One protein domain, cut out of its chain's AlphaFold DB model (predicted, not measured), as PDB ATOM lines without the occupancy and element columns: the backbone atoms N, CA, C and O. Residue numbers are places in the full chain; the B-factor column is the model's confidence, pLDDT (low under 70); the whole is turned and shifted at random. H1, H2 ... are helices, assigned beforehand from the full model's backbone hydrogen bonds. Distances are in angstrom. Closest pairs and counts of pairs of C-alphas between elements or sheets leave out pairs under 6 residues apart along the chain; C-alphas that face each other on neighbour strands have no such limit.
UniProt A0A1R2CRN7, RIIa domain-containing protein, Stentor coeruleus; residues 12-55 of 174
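What this domain is: This is residues 12 to 55 of the 174 residues of the protein "RIIa domain-containing protein" of Stentor coeruleus (UniProt A0A1R2CRN7). Two helices, H1 and then H2, meet near the end of H1 and the beginning of H2 as an open V, and residues 48 to 55, with no named element, fold back from the far end of H2. Residues 12 to 17, of which 15 to 17 belong to H1, stick out. The printed part has 44 residues with two named helices and no named strand, all helix in class. It is compact, with a radius of gyration of the C-alphas of 10.4 A, yet elongated, spanning 33 by 21 by 15 A.

How they stand to each other: H1, residues 15 to 29, touches H2, residues 34 to 47, with its residues 22 to 26 alone. The closest C-alphas, those of Ile 26 and Ile 34, are 7.3 A apart. The helices run opposite ways at a steep tilt of 60 degrees. In H1 and H2 every O i to N i+4 pair is within hydrogen-bond range.

Where its parts are: H1 is 21.3 A long and begins at C-alpha 15, (111.716, 120.747, 129.864). H2 is 19.7 A long and ends at C-alpha 47, (103.685, 135.802, 123.201).

The domain as a whole: The C-alphas farthest apart, those of Ala 13 and Gln 55, are 32.7 A apart. The printed part has no cut, and the link from H1 to H2 is tight. No printed residue is under 70 in pLDDT.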
ATOM      1  N   PRO A  12     113.353 119.989 135.286       97.19
ATOM      2  CA  PRO A  12     111.990 120.523 135.263       97.19
ATOM      3  C   PRO A  12     111.054 119.656 134.410       97.19
ATOM      4  O   PRO A  12     111.406 119.290 133.287       97.19
ATOM      5  N   ALA A  13     109.851 119.363 134.914       96.25
ATOM      6  CA  ALA A  13     108.926 118.399 134.305       96.25
ATOM      7  C   ALA A  13     108.576 118.705 132.832       96.25
ATOM      8  O   ALA A  13     108.506 117.791 132.013       96.25
ATOM      9  N   ASP A  14     108.422 119.985 132.482       97.00
ATOM     10  CA  ASP A  14     108.081 120.428 131.123       97.00
ATOM     11  C   ASP A  14     109.292 120.584 130.188       97.00
ATOM     12  O   ASP A  14     109.130 120.723 128.974       97.00
ATOM     13  N   PHE A  15     110.527 120.540 130.698       96.94
ATOM     14  CA  PHE A  15     111.716 120.747 129.864       96.94
ATOM     15  C   PHE A  15     111.824 119.736 128.697       96.94
ATOM     16  O   PHE A  15     112.053 120.168 127.561       96.94
ATOM     17  N   PRO A  16     111.571 118.420 128.889       97.56
ATOM     18  CA  PRO A  16     111.578 117.457 127.789       97.56
ATOM     19  C   PRO A  16     110.474 117.688 126.747       97.56
ATOM     20  O   PRO A  16     110.692 117.397 125.571       97.56
ATOM     21  N   SER A  17     109.298 118.205 127.132       97.44
ATOM     22  CA  SER A  17     108.206 118.472 126.180       97.44
ATOM     23  C   SER A  17     108.520 119.703 125.325       97.44
ATOM     24  O   SER A  17     108.448 119.639 124.096       97.44
ATOM     25  N   ILE A  18     109.004 120.778 125.955       96.69
ATOM     26  CA  ILE A  18     109.442 122.011 125.293       96.69
ATOM     27  C   ILE A  18     110.555 121.721 124.274       96.69
ATOM     28  O   ILE A  18     110.469 122.178 123.129       96.69
ATOM     29  N   LEU A  19     111.560 120.925 124.654       97.38
ATOM     30  CA  LEU A  19     112.659 120.532 123.768       97.38
ATOM     31  C   LEU A  19     112.183 119.639 122.608       97.38
ATOM     32  O   LEU A  19     112.648 119.789 121.474       97.38
ATOM     33  N   ARG A  20     111.224 118.736 122.858       97.56
ATOM     34  CA  ARG A  20     110.624 117.877 121.823       97.56
ATOM     35  C   ARG A  20     109.871 118.686 120.766       97.56
ATOM     36  O   ARG A  20     109.942 118.349 119.589       97.56
ATOM     37  N   ASP A  21     109.179 119.752 121.155       96.81
ATOM     38  CA  ASP A  21     108.474 120.622 120.207       96.81
ATOM     39  C   ASP A  21     109.428 121.502 119.393       96.81
ATOM     40  O   ASP A  21     109.269 121.606 118.176       96.81
ATOM     41  N   LEU A  22     110.455 122.081 120.029       97.00
ATOM     42  CA  LEU A  22     111.490 122.844 119.324       97.00
ATOM     43  C   LEU A  22     112.196 121.970 118.272       97.00
ATOM     44  O   LEU A  22     112.320 122.363 117.114       97.00
ATOM     45  N   THR A  23     112.623 120.761 118.652       97.06
ATOM     46  CA  THR A  23     113.322 119.832 117.743       97.06
ATOM     47  C   THR A  23     112.433 119.332 116.605       97.06
ATOM     48  O   THR A  23     112.900 119.258 115.469       97.06
ATOM     49  N   ARG A  24     111.141 119.070 116.854       95.56
ATOM     50  CA  ARG A  24     110.150 118.799 115.792       95.56
ATOM     51  C   ARG A  24     110.090 119.933 114.771       95.56
ATOM     52  O   ARG A  24     110.124 119.669 113.571       95.56
ATOM     53  N   GLU A  25     110.014 121.179 115.229       94.31
ATOM     54  CA  GLU A  25     109.882 122.339 114.347       94.31
ATOM     55  C   GLU A  25     111.171 122.651 113.574       94.31
ATOM     56  O   GLU A  25     111.103 122.900 112.368       94.31
ATOM     57  N   ILE A  26     112.346 122.506 114.200       93.88
ATOM     58  CA  ILE A  26     113.645 122.546 113.504       93.88
ATOM     59  C   ILE A  26     113.681 121.484 112.394       93.88
ATOM     60  O   ILE A  26     113.984 121.805 111.246       93.88
ATOM     61  N   LEU A  27     113.305 120.233 112.687       90.81
ATOM     62  CA  LEU A  27     113.308 119.151 111.695       90.81
ATOM     63  C   LEU A  27     112.260 119.347 110.583       90.81
ATOM     64  O   LEU A  27     112.514 118.980 109.433       90.81
ATOM     65  N   ARG A  28     111.104 119.953 110.891       89.00
ATOM     66  CA  ARG A  28     110.041 120.274 109.920       89.00
ATOM     67  C   ARG A  28     110.463 121.372 108.943       89.00
ATOM     68  O   ARG A  28     110.101 121.307 107.760       89.00
ATOM     69  N   LEU A  29     111.176 122.383 109.440       90.25
ATOM     70  CA  LEU A  29     111.443 123.640 108.737       90.25
ATOM     71  C   LEU A  29     112.882 123.760 108.203       90.25
ATOM     72  O   LEU A  29     113.101 124.579 107.315       90.25
ATOM     73  N   GLN A  30     113.814 122.925 108.674       90.25
ATOM     74  CA  GLN A  30     115.224 122.846 108.248       90.25
ATOM     75  C   GLN A  30     115.920 124.226 108.156       90.25
ATOM     76  O   GLN A  30     116.414 124.605 107.090       90.25
ATOM     77  N   PRO A  31     115.929 125.021 109.245       91.50
ATOM     78  CA  PRO A  31     116.431 126.388 109.217       91.50
ATOM     79  C   PRO A  31     117.962 126.443 109.106       91.50
ATOM     80  O   PRO A  31     118.666 125.819 109.895       91.50
ATOM     81  N   LYS A  32     118.492 127.268 108.187       89.38
ATOM     82  CA  LYS A  32     119.950 127.464 108.046       89.38
ATOM     83  C   LYS A  32     120.621 128.032 109.310       89.38
ATOM     84  O   LYS A  32     121.744 127.642 109.608       89.38
ATOM     85  N   ASN A  33     119.956 128.932 110.041       92.44
ATOM     86  CA  ASN A  33     120.401 129.379 111.364       92.44
ATOM     87  C   ASN A  33     119.420 128.881 112.436       92.44
ATOM     88  O   ASN A  33     118.264 129.297 112.475       92.44
ATOM     89  N   ILE A  34     119.895 127.983 113.303       94.06
ATOM     90  CA  ILE A  34     119.106 127.376 114.384       94.06
ATOM     91  C   ILE A  34     118.969 128.333 115.585       94.06
ATOM     92  O   ILE A  34     117.986 128.250 116.321       94.06
ATOM     93  N   VAL A  35     119.903 129.273 115.773       96.44
ATOM     94  CA  VAL A  35     119.893 130.225 116.900       96.44
ATOM     95  C   VAL A  35     118.813 131.289 116.694       96.44
ATOM     96  O   VAL A  35     117.933 131.434 117.543       96.44
ATOM     97  N   GLU A  36     118.805 131.955 115.533       95.44
ATOM     98  CA  GLU A  36     117.734 132.883 115.119       95.44
ATOM     99  C   GLU A  36     116.355 132.210 115.166       95.44
ATOM    100  O   GLU A  36     115.389 132.775 115.687       95.44
ATOM    101  N   PHE A  37     116.277 130.978 114.652       95.88
ATOM    102  CA  PHE A  37     115.065 130.167 114.672       95.88
ATOM    103  C   PHE A  37     114.546 129.956 116.094       95.88
ATOM    104  O   PHE A  37     113.376 130.217 116.370       95.88
ATOM    105  N   SER A  38     115.419 129.511 117.001       96.81
ATOM    106  CA  SER A  38     115.058 129.215 118.388       96.81
ATOM    107  C   SER A  38     114.634 130.481 119.131       96.81
ATOM    108  O   SER A  38     113.622 130.465 119.827       96.81
ATOM    109  N   ALA A  39     115.335 131.601 118.924       96.94
ATOM    110  CA  ALA A  39     114.970 132.893 119.501       96.94
ATOM    111  C   ALA A  39     113.571 133.357 119.046       96.94
ATOM    112  O   ALA A  39     112.739 133.713 119.885       96.94
ATOM    113  N   LYS A  40     113.266 133.289 117.738       96.38
ATOM    114  CA  LYS A  40     111.929 133.637 117.219       96.38
ATOM    115  C   LYS A  40     110.854 132.654 117.707       96.38
ATOM    116  O   LYS A  40     109.765 133.087 118.074       96.38
ATOM    117  N   TYR A  41     111.160 131.354 117.753       96.94
ATOM    118  CA  TYR A  41     110.249 130.313 118.242       96.94
ATOM    119  C   TYR A  41     109.866 130.532 119.709       96.94
ATOM    120  O   TYR A  41     108.679 130.561 120.033       96.94
ATOM    121  N   PHE A  42     110.847 130.739 120.594       97.38
ATOM    122  CA  PHE A  42     110.577 130.977 122.011       97.38
ATOM    123  C   PHE A  42     109.845 132.296 122.245       97.38
ATOM    124  O   PHE A  42     108.911 132.308 123.043       97.38
ATOM    125  N   LYS A  43     110.173 133.362 121.499       97.19
ATOM    126  CA  LYS A  43     109.406 134.612 121.547       97.19
ATOM    127  C   LYS A  43     107.929 134.378 121.201       97.19
ATOM    128  O   LYS A  43     107.069 134.672 122.021       97.19
ATOM    129  N   CYS A  44     107.626 133.735 120.069       96.19
ATOM    130  CA  CYS A  44     106.241 133.398 119.715       96.19
ATOM    131  C   CYS A  44     105.552 132.486 120.748       96.19
ATOM    132  O   CYS A  44     104.363 132.655 121.006       96.19
ATOM    133  N   LYS A  45     106.280 131.547 121.375       95.25
ATOM    134  CA  LYS A  45     105.735 130.645 122.410       95.25
ATOM    135  C   LYS A  45     105.421 131.372 123.729       95.25
ATOM    136  O   LYS A  45     104.464 130.990 124.397       95.25
ATOM    137  N   ILE A  46     106.169 132.427 124.072       96.88
ATOM    138  CA  ILE A  46     105.887 133.338 125.199       96.88
ATOM    139  C   ILE A  46     104.694 134.244 124.867       96.88
ATOM    140  O   ILE A  46     103.725 134.284 125.623       96.88
ATOM    141  N   ASP A  47     104.728 134.891 123.698       96.62
ATOM    142  CA  ASP A  47     103.685 135.802 123.201       96.62
ATOM    143  C   ASP A  47     102.365 135.069 122.852       96.62
ATOM    144  O   ASP A  47     101.358 135.703 122.543       96.62
ATOM    145  N   LYS A  48     102.369 133.725 122.870       95.62
ATOM    146  CA  LYS A  48     101.281 132.819 122.445       95.62
ATOM    147  C   LYS A  48     100.793 133.075 121.010       95.62
ATOM    148  O   LYS A  48      99.651 132.771 120.667       95.62
ATOM    149  N   THR A  49     101.668 133.606 120.156       95.31
ATOM    150  CA  THR A  49     101.380 133.899 118.747       95.31
ATOM    151  C   THR A  49     101.668 132.689 117.848       95.31
ATOM    152  O   THR A  49     102.551 131.880 118.153       95.31
ATOM    153  N   PRO A  50     100.947 132.526 116.719       91.81
ATOM    154  CA  PRO A  50     101.235 131.462 115.762       91.81
ATOM    155  C   PRO A  50     102.631 131.652 115.151       91.81
ATOM    156  O   PRO A  50     102.933 132.681 114.547       91.81
ATOM    157  N   PHE A  51     103.496 130.647 115.304       92.44
ATOM    158  CA  PHE A  51     104.877 130.717 114.831       92.44
ATOM    159  C   PHE A  51     104.978 130.500 113.312       92.44
ATOM    160  O   PHE A  51     104.903 129.371 112.821       92.44
ATOM    161  N   THR A  52     105.219 131.589 112.577       90.25
ATOM    162  CA  THR A  52     105.510 131.564 111.135       90.25
ATOM    163  C   THR A  52     107.003 131.775 110.874       90.25
ATOM    164  O   THR A  52     107.601 132.782 111.277       90.25
ATOM    165  N   TRP A  53     107.609 130.823 110.162       89.38
ATOM    166  CA  TRP A  53     109.017 130.851 109.768       89.38
ATOM    167  C   TRP A  53     109.167 131.041 108.256       89.38
ATOM    168  O   TRP A  53     109.110 130.089 107.473       89.38
ATOM    169  N   GLU A  54     109.352 132.295 107.862       83.06
ATOM    170  CA  GLU A  54     109.633 132.704 106.489       83.06
ATOM    171  C   GLU A  54     111.120 132.516 106.178       83.06
ATOM    172  O   GLU A  54     111.987 133.100 106.827       83.06
ATOM    173  N   GLN A  55     111.423 131.711 105.161       72.25
ATOM    174  CA  GLN A  55     112.766 131.594 104.598       72.25
ATOM    175  C   GLN A  55     112.678 131.762 103.085       72.25
ATOM    176  O   GLN A  55     112.063 130.948 102.401       72.25
TER     177      GLN A  55